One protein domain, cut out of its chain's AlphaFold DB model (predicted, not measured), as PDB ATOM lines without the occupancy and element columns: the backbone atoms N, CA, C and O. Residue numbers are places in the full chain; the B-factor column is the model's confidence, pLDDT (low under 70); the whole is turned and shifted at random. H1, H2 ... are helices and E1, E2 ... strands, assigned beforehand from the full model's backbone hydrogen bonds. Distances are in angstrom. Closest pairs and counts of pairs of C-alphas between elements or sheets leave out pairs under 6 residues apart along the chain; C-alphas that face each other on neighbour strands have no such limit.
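Overview. This is residues 132 to 242 of the 285 residues of the protein "PhoD domain-containing protein" of Deltaproteobacteria bacterium (UniProt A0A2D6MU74). A small sheet of three parallel strands, with H1 over E1 and H3 side by side with H1, makes one end of the domain, and two helices, H2 and H4, packed on each other at a steep tilt, make the other end. Long stretches without a named element, residues 164 to 179 and 208 to 225, lead from the sheet to H2 and H4. The printed part has 111 residues, with four named helices and three named strands in the order E1 H1 E2 H2 H3 E3 H4; the sheet's order is E1 E2 E3. The class is mixed, helices and strands, with under half of the residues in named elements. The whole is compact, with a radius of gyration of the C-alphas of 13.8 A, and spans 40 by 28 by 22 A.

Arrangement. The inner strand E2, residues 160 to 163, is the parallel neighbour of edge strand E1, residues 134 to 137, with N 135 and O 160 3.0 A apart, within hydrogen-bond range. Edge strand E3, residues 205 to 207, is parallel to E2, with N 163 and O 206 2.8 A apart, also within range. H1, residues 149 to 154, is on the sheet, over E1, and runs along the strands, at 15 degrees to E1 on the local plane; its height over the sheet is 10.0 A, from a plane fitted to just 6 C-alphas. H3, residues 194 to 202, only grazes the sheet, with residues 199 to 202. H1 and H3 touch, the same way at a shallow tilt of 21 degrees; their closest C-alphas, of Asp 151 and Ser 195, are 5.6 A apart. E1, H1, E2 and E2, H2 H3, E3, where H2 is residues 180 to 191, are strand-helix-strand units, two parallel neighbour strands joined through helices, each with a right-handed crossover. H2 is not on the sheet, and is close to but not clearly touching H3. H2 touches H4, residues 226 to 236, the same way at a steep tilt of 46 degrees; their closest C-alphas, of Gln 180 and Asn 228, are 4.4 A apart. H4 is not on the sheet, and H3 and H4 are apart. In H1, H2, H3 and H4 every O i to N i+4 pair is within hydrogen-bond range.

Along the chain. E1 begins at C-alpha 134 (160.803, 179.916, 197.359) and is 10.1 A long; E2 is 10.0 A and E3 6.5 A. H2 is 16.4 A long, from C-alpha 180 (168.183, 209.488, 189.434), H3 12.3 A and H1 8.6 A. H4 is 15.1 A long and ends at C-alpha 236 (166.210, 198.591, 187.923).

Size, cuts and confidence. The two C-alphas farthest apart, of Ala 155 and Leu 222, are 41.9 A apart. The printed part has no cut. The links E1 to H1, E2 to H2 and E3 to H4 are long. Mean pLDDT of the printed part is 94.2; residues 221 to 222 are under 70.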
ATOM      1  N   PHE A 132     155.271 174.490 195.385       94.31
ATOM      2  CA  PHE A 132     156.377 175.377 195.051       94.31
ATOM      3  C   PHE A 132     157.282 175.555 196.269       94.31
ATOM      4  O   PHE A 132     156.884 175.335 197.417       94.31
ATOM      5  N   SER A 133     158.500 175.976 195.994       96.69
ATOM      6  CA  SER A 133     159.535 176.362 196.930       96.69
ATOM      7  C   SER A 133     159.986 177.773 196.582       96.69
ATOM      8  O   SER A 133     160.045 178.153 195.417       96.69
ATOM      9  N   PHE A 134     160.293 178.575 197.591       97.50
ATOM     10  CA  PHE A 134     160.803 179.916 197.359       97.50
ATOM     11  C   PHE A 134     161.865 180.262 198.383       97.50
ATOM     12  O   PHE A 134     161.866 179.741 199.502       97.50
ATOM     13  N   ALA A 135     162.751 181.164 197.987       98.06
ATOM     14  CA  ALA A 135     163.674 181.817 198.891       98.06
ATOM     15  C   ALA A 135     163.214 183.253 199.158       98.06
ATOM     16  O   ALA A 135     162.576 183.891 198.320       98.06
ATOM     17  N   PHE A 136     163.556 183.759 200.335       97.81
ATOM     18  CA  PHE A 136     163.384 185.158 200.697       97.81
ATOM     19  C   PHE A 136     164.737 185.695 201.152       97.81
ATOM     20  O   PHE A 136     165.398 185.066 201.982       97.81
ATOM     21  N   ALA A 137     165.132 186.840 200.613       97.12
ATOM     22  CA  ALA A 137     166.307 187.580 201.046       97.12
ATOM     23  C   ALA A 137     165.993 189.079 201.062       97.12
ATOM     24  O   ALA A 137     165.048 189.536 200.427       97.12
ATOM     25  N   SER A 138     166.785 189.835 201.799       96.69
ATOM     26  CA  SER A 138     166.741 191.293 201.891       96.69
ATOM     27  C   SER A 138     168.144 191.770 202.251       96.69
ATOM     28  O   SER A 138     169.056 190.946 202.398       96.69
ATOM     29  N   ASP A 139     168.316 193.077 202.402       95.88
ATOM     30  CA  ASP A 139     169.517 193.653 203.003       95.88
ATOM     31  C   ASP A 139     170.805 193.403 202.187       95.88
ATOM     32  O   ASP A 139     171.849 192.988 202.702       95.88
ATOM     33  N   VAL A 140     170.753 193.673 200.879       96.06
ATOM     34  CA  VAL A 140     171.893 193.531 199.960       96.06
ATOM     35  C   VAL A 140     172.763 194.785 200.005       96.06
ATOM     36  O   VAL A 140     172.684 195.688 199.173       96.06
ATOM     37  N   HIS A 141     173.645 194.845 200.996       94.56
ATOM     38  CA  HIS A 141     174.535 195.984 201.180       94.56
ATOM     39  C   HIS A 141     175.912 195.748 200.535       94.56
ATOM     40  O   HIS A 141     176.699 194.935 201.018       94.56
ATOM     41  N   ALA A 142     176.274 196.549 199.521       92.94
ATOM     42  CA  ALA A 142     177.528 196.430 198.746       92.94
ATOM     43  C   ALA A 142     178.829 196.282 199.570       92.94
ATOM     44  O   ALA A 142     179.789 195.664 199.119       92.94
ATOM     45  N   ASN A 143     178.873 196.819 200.790       91.62
ATOM     46  CA  ASN A 143     180.052 196.769 201.654       91.62
ATOM     47  C   ASN A 143     180.312 195.395 202.274       91.62
ATOM     48  O   ASN A 143     181.410 195.162 202.775       91.62
ATOM     49  N   PHE A 144     179.320 194.507 202.258       93.38
ATOM     50  CA  PHE A 144     179.453 193.132 202.730       93.38
ATOM     51  C   PHE A 144     179.624 192.136 201.576       93.38
ATOM     52  O   PHE A 144     179.509 190.931 201.790       93.38
ATOM     53  N   ALA A 145     179.923 192.621 200.365       93.12
ATOM     54  CA  ALA A 145     180.370 191.777 199.265       93.12
ATOM     55  C   ALA A 145     181.702 191.061 199.621       93.12
ATOM     56  O   ALA A 145     182.518 191.607 200.372       93.12
ATOM     57  N   PRO A 146     181.971 189.864 199.068       96.31
ATOM     58  CA  PRO A 146     181.159 189.166 198.075       96.31
ATOM     59  C   PRO A 146     179.901 188.517 198.663       96.31
ATOM     60  O   PRO A 146     179.914 188.012 199.785       96.31
ATOM     61  N   PHE A 147     178.819 188.470 197.886       97.12
ATOM     62  CA  PHE A 147     177.523 187.967 198.352       97.12
ATOM     63  C   PHE A 147     177.363 186.442 198.228       97.12
ATOM     64  O   PHE A 147     176.337 185.950 197.762       97.12
ATOM     65  N   THR A 148     178.345 185.663 198.689       97.00
ATOM     66  CA  THR A 148     178.391 184.193 198.509       97.00
ATOM     67  C   THR A 148     177.204 183.439 199.124       97.00
ATOM     68  O   THR A 148     176.952 182.284 198.791       97.00
ATOM     69  N   THR A 149     176.434 184.071 200.015       96.56
ATOM     70  CA  THR A 149     175.153 183.526 200.498       96.56
ATOM     71  C   THR A 149     174.167 183.283 199.352       96.56
ATOM     72  O   THR A 149     173.395 182.329 199.417       96.56
ATOM     73  N   PHE A 150     174.218 184.078 198.278       98.00
ATOM     74  CA  PHE A 150     173.390 183.864 197.090       98.00
ATOM     75  C   PHE A 150     173.804 182.630 196.282       98.00
ATOM     76  O   PHE A 150     172.930 181.994 195.701       98.00
ATOM     77  N   ASP A 151     175.077 182.217 196.316       97.50
ATOM     78  CA  ASP A 151     175.491 180.932 195.733       97.50
ATOM     79  C   ASP A 151     174.866 179.768 196.508       97.50
ATOM     80  O   ASP A 151     174.320 178.830 195.925       97.50
ATOM     81  N   ALA A 152     174.901 179.846 197.844       97.00
ATOM     82  CA  ALA A 152     174.288 178.844 198.711       97.00
ATOM     83  C   ALA A 152     172.759 178.803 198.548       97.00
ATOM     84  O   ALA A 152     172.181 177.718 198.530       97.00
ATOM     85  N   LEU A 153     172.115 179.964 198.393       97.69
ATOM     86  CA  LEU A 153     170.687 180.085 198.099       97.69
ATOM     87  C   LEU A 153     170.355 179.476 196.733       97.69
ATOM     88  O   LEU A 153     169.439 178.666 196.633       97.69
ATOM     89  N   ALA A 154     171.111 179.800 195.683       96.56
ATOM     90  CA  ALA A 154     170.881 179.242 194.354       96.56
ATOM     91  C   ALA A 154     171.044 177.716 194.332       96.56
ATOM     92  O   ALA A 154     170.274 177.021 193.670       96.56
ATOM     93  N   ALA A 155     171.975 177.176 195.122       96.88
ATOM     94  CA  ALA A 155     172.161 175.737 195.269       96.88
ATOM     95  C   ALA A 155     170.960 175.008 195.904       96.88
ATOM     96  O   ALA A 155     170.865 173.788 195.758       96.88
ATOM     97  N   THR A 156     170.028 175.704 196.579       97.25
ATOM     98  CA  THR A 156     168.796 175.065 197.078       97.25
ATOM     99  C   THR A 156     167.749 174.845 195.987       97.25
ATOM    100  O   THR A 156     166.787 174.124 196.235       97.25
ATOM    101  N   GLY A 157     167.915 175.460 194.811       95.75
ATOM    102  CA  GLY A 157     167.005 175.334 193.670       95.75
ATOM    103  C   GLY A 157     165.565 175.789 193.943       95.75
ATOM    104  O   GLY A 157     164.656 175.000 193.695       95.75
ATOM    105  N   PRO A 158     165.330 177.005 194.481       97.44
ATOM    106  CA  PRO A 158     163.972 177.505 194.676       97.44
ATOM    107  C   PRO A 158     163.292 177.802 193.330       97.44
ATOM    108  O   PRO A 158     163.959 178.204 192.376       97.44
ATOM    109  N   ASP A 159     161.963 177.684 193.267       96.06
ATOM    110  CA  ASP A 159     161.200 178.035 192.059       96.06
ATOM    111  C   ASP A 159     161.225 179.548 191.795       96.06
ATOM    112  O   ASP A 159     161.152 179.987 190.649       96.06
ATOM    113  N   PHE A 160     161.338 180.354 192.855       97.19
ATOM    114  CA  PHE A 160     161.533 181.798 192.765       97.19
ATOM    115  C   PHE A 160     162.173 182.392 194.029       97.19
ATOM    116  O   PHE A 160     162.178 181.795 195.109       97.19
ATOM    117  N   LEU A 161     162.695 183.609 193.894       97.88
ATOM    118  CA  LEU A 161     163.283 184.418 194.955       97.88
ATOM    119  C   LEU A 161     162.471 185.703 195.149       97.88
ATOM    120  O   LEU A 161     162.199 186.431 194.196       97.88
ATOM    121  N   ILE A 162     162.132 186.005 196.400       97.69
ATOM    122  CA  ILE A 162     161.609 187.309 196.804       97.69
ATOM    123  C   ILE A 162     162.750 188.124 197.416       97.69
ATOM    124  O   ILE A 162     163.354 187.689 198.399       97.69
ATOM    125  N   LEU A 163     163.015 189.303 196.851       97.81
ATOM    126  CA  LEU A 163     163.880 190.319 197.448       97.81
ATOM    127  C   LEU A 163     163.026 191.363 198.165       97.81
ATOM    128  O   LEU A 163     162.268 192.101 197.536       97.81
ATOM    129  N   GLY A 164     163.130 191.368 199.489       96.88
ATOM    130  CA  GLY A 164     162.242 192.071 200.408       96.88
ATOM    131  C   GLY A 164     162.498 193.562 200.604       96.88
ATOM    132  O   GLY A 164     161.764 194.157 201.381       96.88
ATOM    133  N   GLY A 165     163.490 194.146 199.931       96.00
ATOM    134  CA  GLY A 165     163.914 195.531 200.141       96.00
ATOM    135  C   GLY A 165     165.395 195.630 200.477       96.00
ATOM    136  O   GLY A 165     166.077 194.609 200.630       96.00
ATOM    137  N   ASP A 166     165.878 196.864 200.565       96.69
ATOM    138  CA  ASP A 166     167.253 197.195 200.932       96.69
ATOM    139  C   ASP A 166     168.285 196.571 199.992       96.69
ATOM    140  O   ASP A 166     169.313 196.025 200.392       96.69
ATOM    141  N   ASN A 167     168.009 196.653 198.694       95.62
ATOM    142  CA  ASN A 167     168.800 196.005 197.655       95.62
ATOM    143  C   ASN A 167     170.031 196.820 197.224       95.62
ATOM    144  O   ASN A 167     170.782 196.358 196.360       95.62
ATOM    145  N   ILE A 168     170.211 198.039 197.760       95.44
ATOM    146  CA  ILE A 168     171.301 198.951 197.370       95.44
ATOM    147  C   ILE A 168     171.951 199.753 198.508       95.44
ATOM    148  O   ILE A 168     173.098 200.175 198.346       95.44
ATOM    149  N   TYR A 169     171.269 200.003 199.634       96.25
ATOM    150  CA  TYR A 169     171.757 200.881 200.713       96.25
ATOM    151  C   TYR A 169     172.331 202.212 200.203       96.25
ATOM    152  O   TYR A 169     173.552 202.422 200.188       96.25
ATOM    153  N   ALA A 170     171.446 203.097 199.736       94.44
ATOM    154  CA  ALA A 170     171.788 204.386 199.129       94.44
ATOM    155  C   ALA A 170     172.230 205.472 200.131       94.44
ATOM    156  O   ALA A 170     172.644 206.561 199.744       94.44
ATOM    157  N   ASP A 171     172.166 205.181 201.421       90.94
ATOM    158  CA  ASP A 171     172.412 206.106 202.526       90.94
ATOM    159  C   ASP A 171     173.592 205.695 203.416       90.94
ATOM    160  O   ASP A 171     173.858 206.326 204.440       90.94
ATOM    161  N   SER A 172     174.316 204.645 203.027       88.00
ATOM    162  CA  SER A 172     175.308 204.002 203.880       88.00
ATOM    163  C   SER A 172     176.699 203.978 203.240       88.00
ATOM    164  O   SER A 172     176.889 203.484 202.128       88.00
ATOM    165  N   PHE A 173     177.697 204.488 203.974       84.81
ATOM    166  CA  PHE A 173     179.143 204.537 203.664       84.81
ATOM    167  C   PHE A 173     179.592 205.258 202.383       84.81
ATOM    168  O   PHE A 173     180.775 205.580 202.261       84.81
ATOM    169  N   VAL A 174     178.692 205.529 201.444       84.81
ATOM    170  CA  VAL A 174     178.954 206.306 200.233       84.81
ATOM    171  C   VAL A 174     177.943 207.436 200.126       84.81
ATOM    172  O   VAL A 174     176.799 207.307 200.551       84.81
ATOM    173  N   VAL A 175     178.373 208.563 199.565       88.56
ATOM    174  CA  VAL A 175     177.462 209.670 199.268       88.56
ATOM    175  C   VAL A 175     176.802 209.379 197.929       88.56
ATOM    176  O   VAL A 175     177.468 209.418 196.895       88.56
ATOM    177  N   VAL A 176     175.503 209.103 197.955       94.06
ATOM    178  CA  VAL A 176     174.679 209.043 196.747       94.06
ATOM    179  C   VAL A 176     174.199 210.451 196.418       94.06
ATOM    180  O   VAL A 176     173.624 211.149 197.256       94.06
ATOM    181  N   GLU A 177     174.469 210.895 195.193       94.88
ATOM    182  CA  GLU A 177     173.928 212.157 194.702       94.88
ATOM    183  C   GLU A 177     172.400 212.056 194.630       94.88
ATOM    184  O   GLU A 177     171.866 211.069 194.127       94.88
ATOM    185  N   ASN A 178     171.679 213.074 195.113       95.00
ATOM    186  CA  ASN A 178     170.218 213.094 195.043       95.00
ATOM    187  C   ASN A 178     169.718 213.431 193.624       95.00
ATOM    188  O   ASN A 178     169.072 214.453 193.391       95.00
ATOM    189  N   THR A 179     170.036 212.555 192.680       96.88
ATOM    190  CA  THR A 179     169.613 212.537 191.280       96.88
ATOM    191  C   THR A 179     169.308 211.091 190.909       96.88
ATOM    192  O   THR A 179     169.852 210.175 191.522       96.88
ATOM    193  N   GLN A 180     168.453 210.853 189.911       97.12
ATOM    194  CA  GLN A 180     168.183 209.488 189.434       97.12
ATOM    195  C   GLN A 180     169.492 208.742 189.100       97.12
ATOM    196  O   GLN A 180     169.715 207.647 189.609       97.12
ATOM    197  N   ALA A 181     170.407 209.394 188.373       97.94
ATOM    198  CA  ALA A 181     171.712 208.842 188.003       97.94
ATOM    199  C   ALA A 181     172.593 208.447 189.203       97.94
ATOM    200  O   ALA A 181     173.348 207.476 189.120       97.94
ATOM    201  N   GLY A 182     172.496 209.168 190.327       97.25
ATOM    202  CA  GLY A 182     173.184 208.807 191.568       97.25
ATOM    203  C   GLY A 182     172.681 207.483 192.149       97.25
ATOM    204  O   GLY A 182     173.485 206.637 192.540       97.25
ATOM    205  N   TYR A 183     171.363 207.268 192.158       97.81
ATOM    206  CA  TYR A 183     170.773 205.998 192.598       97.81
ATOM    207  C   TYR A 183     171.063 204.857 191.616       97.81
ATOM    208  O   TYR A 183     171.396 203.758 192.053       97.81
ATOM    209  N   GLU A 184     171.007 205.105 190.304       98.25
ATOM    210  CA  GLU A 184     171.392 204.120 189.279       98.25
ATOM    211  C   GLU A 184     172.849 203.669 189.450       98.25
ATOM    212  O   GLU A 184     173.137 202.475 189.424       98.25
ATOM    213  N   GLU A 185     173.777 204.596 189.713       97.25
ATOM    214  CA  GLU A 185     175.167 204.250 190.034       97.25
ATOM    215  C   GLU A 185     175.254 203.327 191.247       97.25
ATOM    216  O   GLU A 185     176.017 202.358 191.241       97.25
ATOM    217  N   ARG A 186     174.431 203.566 192.270       96.88
ATOM    218  CA  ARG A 186     174.405 202.704 193.448       96.88
ATOM    219  C   ARG A 186     173.874 201.299 193.144       96.88
ATOM    220  O   ARG A 186     174.426 200.326 193.671       96.88
ATOM    221  N   TYR A 187     172.874 201.171 192.269       97.75
ATOM    222  CA  TYR A 187     172.457 199.867 191.746       97.75
ATOM    223  C   TYR A 187     173.609 199.163 191.035       97.75
ATOM    224  O   TYR A 187     173.912 198.023 191.380       97.75
ATOM    225  N   ARG A 188     174.303 199.836 190.104       97.38
ATOM    226  CA  ARG A 188     175.442 199.249 189.369       97.38
ATOM    227  C   ARG A 188     176.530 198.739 190.309       97.38
ATOM    228  O   ARG A 188     177.018 197.626 190.156       97.38
ATOM    229  N   GLN A 189     176.885 199.527 191.322       95.94
ATOM    230  CA  GLN A 189     177.894 199.141 192.311       95.94
ATOM    231  C   GLN A 189     177.498 197.908 193.119       95.94
ATOM    232  O   GLN A 189     178.342 197.065 193.405       95.94
ATOM    233  N   THR A 190     176.227 197.806 193.505       96.00
ATOM    234  CA  THR A 190     175.752 196.692 194.332       96.00
ATOM    235  C   THR A 190     175.559 195.433 193.492       96.00
ATOM    236  O   THR A 190     175.975 194.342 193.874       96.00
ATOM    237  N   TRP A 191     174.977 195.577 192.303       97.06
ATOM    238  CA  TRP A 191     174.566 194.464 191.453       97.06
ATOM    239  C   TRP A 191     175.681 193.936 190.551       97.06
ATOM    240  O   TRP A 191     175.445 193.010 189.780       97.06
ATOM    241  N   VAL A 192     176.895 194.487 190.628       96.12
ATOM    242  CA  VAL A 192     178.063 193.934 189.928       96.12
ATOM    243  C   VAL A 192     178.593 192.656 190.591       96.12
ATOM    244  O   VAL A 192     179.320 191.906 189.933       96.12
ATOM    245  N   ASP A 193     178.217 192.382 191.852       97.88
ATOM    246  CA  ASP A 193     178.668 191.199 192.597       97.88
ATOM    247  C   ASP A 193     178.381 189.897 191.818       97.88
ATOM    248  O   ASP A 193     177.235 189.651 191.424       97.88
ATOM    249  N   PRO A 194     179.394 189.039 191.586       97.19
ATOM    250  CA  PRO A 194     179.228 187.843 190.763       97.19
ATOM    251  C   PRO A 194     178.186 186.850 191.289       97.19
ATOM    252  O   PRO A 194     177.438 186.291 190.487       97.19
ATOM    253  N   SER A 195     178.126 186.646 192.605       97.94
ATOM    254  CA  SER A 195     177.243 185.671 193.267       97.94
ATOM    255  C   SER A 195     175.786 186.112 193.154       97.94
ATOM    256  O   SER A 195     174.905 185.344 192.768       97.94
ATOM    257  N   PHE A 196     175.535 187.395 193.413       97.81
ATOM    258  CA  PHE A 196     174.200 187.966 193.274       97.81
ATOM    259  C   PHE A 196     173.735 187.961 191.818       97.81
ATOM    260  O   PHE A 196     172.635 187.497 191.521       97.81
ATOM    261  N   ARG A 197     174.602 188.351 190.874       97.06
ATOM    262  CA  ARG A 197     174.302 188.245 189.436       97.06
ATOM    263  C   ARG A 197     173.996 186.817 189.012       97.06
ATOM    264  O   ARG A 197     173.086 186.616 188.214       97.06
ATOM    265  N   ALA A 198     174.757 185.838 189.496       97.12
ATOM    266  CA  ALA A 198     174.526 184.435 189.180       97.12
ATOM    267  C   ALA A 198     173.149 183.970 189.675       97.12
ATOM    268  O   ALA A 198     172.421 183.340 188.909       97.12
ATOM    269  N   ALA A 199     172.754 184.349 190.895       97.69
ATOM    270  CA  ALA A 199     171.428 184.039 191.425       97.69
ATOM    271  C   ALA A 199     170.302 184.691 190.604       97.69
ATOM    272  O   ALA A 199     169.377 183.993 190.192       97.69
ATOM    273  N   LEU A 200     170.404 185.986 190.282       97.38
ATOM    274  CA  LEU A 200     169.381 186.697 189.496       97.38
ATOM    275  C   LEU A 200     169.229 186.178 188.052       97.38
ATOM    276  O   LEU A 200     168.167 186.319 187.446       97.38
ATOM    277  N   ARG A 201     170.287 185.573 187.497       97.31
ATOM    278  CA  ARG A 201     170.280 184.928 186.170       97.31
ATOM    279  C   ARG A 201     169.612 183.557 186.160       97.31
ATOM    280  O   ARG A 201     169.195 183.105 185.095       97.31
ATOM    281  N   ALA A 202     169.598 182.885 187.309       96.31
ATOM    282  CA  ALA A 202     169.189 181.491 187.443       96.31
ATOM    283  C   ALA A 202     167.800 181.329 188.073       96.31
ATOM    284  O   ALA A 202     167.122 180.344 187.796       96.31
ATOM    285  N   ILE A 203     167.386 182.274 188.918       98.00
ATOM    286  CA  ILE A 203     166.168 182.170 189.720       98.00
ATOM    287  C   ILE A 203     165.206 183.289 189.304       98.00
ATOM    288  O   ILE A 203     165.602 184.454 189.343       98.00
ATOM    289  N   PRO A 204     163.947 182.979 188.945       97.75
ATOM    290  CA  PRO A 204     162.901 183.987 188.805       97.75
ATOM    291  C   PRO A 204     162.795 184.856 190.059       97.75
ATOM    292  O   PRO A 204     162.728 184.342 191.175       97.75
ATOM    293  N   THR A 205     162.782 186.173 189.887       97.25
ATOM    294  CA  THR A 205     162.864 187.131 190.991       97.25
ATOM    295  C   THR A 205     161.678 188.080 191.032       97.25
ATOM    296  O   THR A 205     161.157 188.520 190.007       97.25
ATOM    297  N   PHE A 206     161.264 188.394 192.257       95.44
ATOM    298  CA  PHE A 206     160.233 189.371 192.579       95.44
ATOM    299  C   PHE A 206     160.799 190.314 193.628       95.44
ATOM    300  O   PHE A 206     161.268 189.862 194.672       95.44
ATOM    301  N   MET A 207     160.783 191.612 193.356       96.12
ATOM    302  CA  MET A 207     161.503 192.585 194.171       96.12
ATOM    303  C   MET A 207     160.569 193.669 194.693       96.12
ATOM    304  O   MET A 207     159.719 194.184 193.968       96.12
ATOM    305  N   ILE A 208     160.754 194.062 195.941       94.50
ATOM    306  CA  ILE A 208     160.183 195.290 196.485       94.50
ATOM    307  C   ILE A 208     161.316 196.171 197.004       94.50
ATOM    308  O   ILE A 208     162.423 195.695 197.233       94.50
ATOM    309  N   TRP A 209     161.034 197.460 197.140       93.19
ATOM    310  CA  TRP A 209     161.872 198.376 197.909       93.19
ATOM    311  C   TRP A 209     161.465 198.394 199.380       93.19
ATOM    312  O   TRP A 209     160.328 198.047 199.716       93.19
ATOM    313  N   ASP A 210     162.371 198.886 200.204       94.25
ATOM    314  CA  ASP A 210     162.142 199.365 201.554       94.25
ATOM    315  C   ASP A 210     162.842 200.735 201.720       94.25
ATOM    316  O   ASP A 210     162.950 201.517 200.763       94.25
ATOM    317  N   ASP A 211     163.225 201.100 202.932       91.56
ATOM    318  CA  ASP A 211     163.726 202.418 203.275       91.56
ATOM    319  C   ASP A 211     165.149 202.671 202.761       91.56
ATOM    320  O   ASP A 211     165.412 203.772 202.266       91.56
ATOM    321  N   HIS A 212     166.048 201.680 202.755       95.25
ATOM    322  CA  HIS A 212     167.439 201.868 202.327       95.25
ATOM    323  C   HIS A 212     167.635 201.989 200.801       95.25
ATOM    324  O   HIS A 212     168.749 202.263 200.334       95.25
ATOM    325  N   GLU A 213     166.572 201.911 199.995       93.81
ATOM    326  CA  GLU A 213     166.577 202.468 198.633       93.81
ATOM    327  C   GLU A 213     166.677 204.006 198.621       93.81
ATOM    328  O   GLU A 213     167.045 204.588 197.599       93.81
ATOM    329  N   LEU A 214     166.339 204.669 199.734       90.69
ATOM    330  CA  LEU A 214     166.357 206.120 199.909       90.69
ATOM    331  C   LEU A 214     167.245 206.530 201.093       90.69
ATOM    332  O   LEU A 214     168.208 207.278 200.911       90.69
ATOM    333  N   PHE A 215     166.834 206.133 202.302       85.81
ATOM    334  CA  PHE A 215     167.493 206.314 203.595       85.81
ATOM    335  C   PHE A 215     166.739 205.616 204.731       85.81
ATOM    336  O   PHE A 215     165.514 205.544 204.696       85.81
ATOM    337  N   GLY A 216     167.471 205.218 205.772       86.06
ATOM    338  CA  GLY A 216     166.932 204.499 206.923       86.06
ATOM    339  C   GLY A 216     165.768 205.198 207.634       86.06
ATOM    340  O   GLY A 216     165.742 206.424 207.796       86.06
ATOM    341  N   ASP A 217     164.822 204.376 208.078       83.31
ATOM    342  CA  ASP A 217     163.540 204.701 208.699       83.31
ATOM    343  C   ASP A 217     162.636 205.619 207.846       83.31
ATOM    344  O   ASP A 217     161.813 206.382 208.372       83.31
ATOM    345  N   TRP A 218     162.773 205.586 206.515       84.25
ATOM    346  CA  TRP A 218     161.927 206.381 205.626       84.25
ATOM    347  C   TRP A 218     160.439 206.005 205.753       84.25
ATOM    348  O   TRP A 218     160.052 204.840 205.809       84.25
ATOM    349  N   TYR A 219     159.572 207.024 205.724       76.62
ATOM    350  CA  TYR A 219     158.122 206.858 205.628       76.62
ATOM    351  C   TYR A 219     157.535 207.748 204.513       76.62
ATOM    352  O   TYR A 219     158.066 208.832 204.235       76.62
ATOM    353  N   PRO A 220     156.415 207.344 203.879       75.69
ATOM    354  CA  PRO A 220     155.825 208.100 202.781       75.69
ATOM    355  C   PRO A 220     155.446 209.544 203.127       75.69
ATOM    356  O   PRO A 220     154.611 209.794 203.993       75.69
ATOM    357  N   GLY A 221     155.919 210.483 202.301       67.94
ATOM    358  CA  GLY A 221     155.168 211.708 202.043       67.94
ATOM    359  C   GLY A 221     155.837 213.040 202.337       67.94
ATOM    360  O   GLY A 221     155.092 213.909 202.765       67.94
ATOM    361  N   LEU A 222     157.143 213.233 202.072       64.50
ATOM    362  CA  LEU A 222     157.711 214.568 201.745       64.50
ATOM    363  C   LEU A 222     159.237 214.632 201.466       64.50
ATOM    364  O   LEU A 222     159.773 215.736 201.377       64.50
ATOM    365  N   ASP A 223     159.968 213.520 201.316       85.38
ATOM    366  CA  ASP A 223     161.419 213.606 201.066       85.38
ATOM    367  C   ASP A 223     161.753 213.881 199.587       85.38
ATOM    368  O   ASP A 223     161.269 213.195 198.686       85.38
ATOM    369  N   THR A 224     162.628 214.862 199.337       87.88
ATOM    370  CA  THR A 224     163.104 215.230 197.987       87.88
ATOM    371  C   THR A 224     163.818 214.102 197.241       87.88
ATOM    372  O   THR A 224     163.941 214.165 196.021       87.88
ATOM    373  N   ARG A 225     164.294 213.075 197.951       91.31
ATOM    374  CA  ARG A 225     164.927 211.884 197.378       91.31
ATOM    375  C   ARG A 225     163.942 210.944 196.711       91.31
ATOM    376  O   ARG A 225     164.322 210.230 195.788       91.31
ATOM    377  N   TYR A 226     162.681 210.978 197.139       92.00
ATOM    378  CA  TYR A 226     161.678 210.001 196.738       92.00
ATOM    379  C   TYR A 226     161.535 209.875 195.225       92.00
ATOM    380  O   TYR A 226     161.586 208.768 194.708       92.00
ATOM    381  N   SER A 227     161.380 210.987 194.500       93.38
ATOM    382  CA  SER A 227     161.168 210.933 193.050       93.38
ATOM    383  C   SER A 227     162.365 210.336 192.311       93.38
ATOM    384  O   SER A 227     162.173 209.553 191.387       93.38
ATOM    385  N   ASN A 228     163.583 210.672 192.741       95.50
ATOM    386  CA  ASN A 228     164.817 210.204 192.115       95.50
ATOM    387  C   ASN A 228     165.071 208.721 192.405       95.50
ATOM    388  O   ASN A 228     165.314 207.949 191.481       95.50
ATOM    389  N   ALA A 229     164.948 208.316 193.670       95.25
ATOM    390  CA  ALA A 229     165.092 206.922 194.076       95.25
ATOM    391  C   ALA A 229     164.001 206.037 193.463       95.25
ATOM    392  O   ALA A 229     164.277 204.930 193.009       95.25
ATOM    393  N   ARG A 230     162.761 206.542 193.393       94.56
ATOM    394  CA  ARG A 230     161.646 205.834 192.764       94.56
ATOM    395  C   ARG A 230     161.874 205.627 191.274       94.56
ATOM    396  O   ARG A 230     161.617 204.528 190.803       94.56
ATOM    397  N   ALA A 231     162.358 206.642 190.560       96.44
ATOM    398  CA  ALA A 231     162.661 206.521 189.138       96.44
ATOM    399  C   ALA A 231     163.736 205.449 188.886       96.44
ATOM    400  O   ALA A 231     163.516 204.552 188.079       96.44
ATOM    401  N   ALA A 232     164.831 205.466 189.655       97.69
ATOM    402  CA  ALA A 232     165.865 204.436 189.563       97.69
ATOM    403  C   ALA A 232     165.335 203.041 189.943       97.69
ATOM    404  O   ALA A 232     165.634 202.062 189.267       97.69
ATOM    405  N   PHE A 233     164.500 202.932 190.988       96.75
ATOM    406  CA  PHE A 233     163.831 201.675 191.327       96.75
ATOM    407  C   PHE A 233     162.947 201.183 190.183       96.75
ATOM    408  O   PHE A 233     162.984 200.000 189.862       96.75
ATOM    409  N   ASP A 234     162.118 202.049 189.596       96.38
ATOM    410  CA  ASP A 234     161.205 201.667 188.516       96.38
ATOM    411  C   ASP A 234     161.978 201.113 187.319       96.38
ATOM    412  O   ASP A 234     161.510 200.178 186.679       96.38
ATOM    413  N   GLU A 235     163.181 201.624 187.079       97.19
ATOM    414  CA  GLU A 235     164.061 201.173 186.012       97.19
ATOM    415  C   GLU A 235     164.821 199.871 186.330       97.19
ATOM    416  O   GLU A 235     164.921 198.992 185.474       97.19
ATOM    417  N   TYR A 236     165.349 199.723 187.549       97.88
ATOM    418  CA  TYR A 236     166.210 198.591 187.923       97.88
ATOM    419  C   TYR A 236     165.464 197.398 188.521       97.88
ATOM    420  O   TYR A 236     165.912 196.265 188.373       97.88
ATOM    421  N   GLN A 237     164.348 197.629 189.212       96.19
ATOM    422  CA  GLN A 237     163.570 196.602 189.918       96.19
ATOM    423  C   GLN A 237     162.121 196.546 189.415       96.19
ATOM    424  O   GLN A 237     161.565 195.478 189.178       96.19
ATOM    425  N   GLY A 238     161.474 197.703 189.269       95.69
ATOM    426  CA  GLY A 238     160.050 197.805 188.953       95.69
ATOM    427  C   GLY A 238     159.686 197.304 187.557       95.69
ATOM    428  O   GLY A 238     158.646 196.668 187.403       95.69
ATOM    429  N   SER A 239     160.530 197.550 186.555       96.19
ATOM    430  CA  SER A 239     160.223 197.288 185.144       96.19
ATOM    431  C   SER A 239     160.060 195.805 184.805       96.19
ATOM    432  O   SER A 239     159.422 195.470 183.809       96.19
ATOM    433  N   HIS A 240     160.631 194.916 185.618       96.31
ATOM    434  CA  HIS A 240     160.570 193.462 185.440       96.31
ATOM    435  C   HIS A 240     159.811 192.748 186.560       96.31
ATOM    436  O   HIS A 240     159.727 191.524 186.567       96.31
ATOM    437  N   ASN A 241     159.173 193.501 187.456       95.25
ATOM    438  CA  ASN A 241     158.206 192.960 188.401       95.25
ATOM    439  C   ASN A 241     156.839 192.710 187.742       95.25
ATOM    440  O   ASN A 241     156.553 193.268 186.679       95.25
ATOM    441  N   PRO A 242     155.968 191.901 188.375       91.94
ATOM    442  CA  PRO A 242     154.577 191.771 187.971       91.94
ATOM    443  C   PRO A 242     153.880 193.122 187.918       91.94
ATOM    444  O   PRO A 242     154.153 194.021 188.721       91.94
TER     445      PRO A 242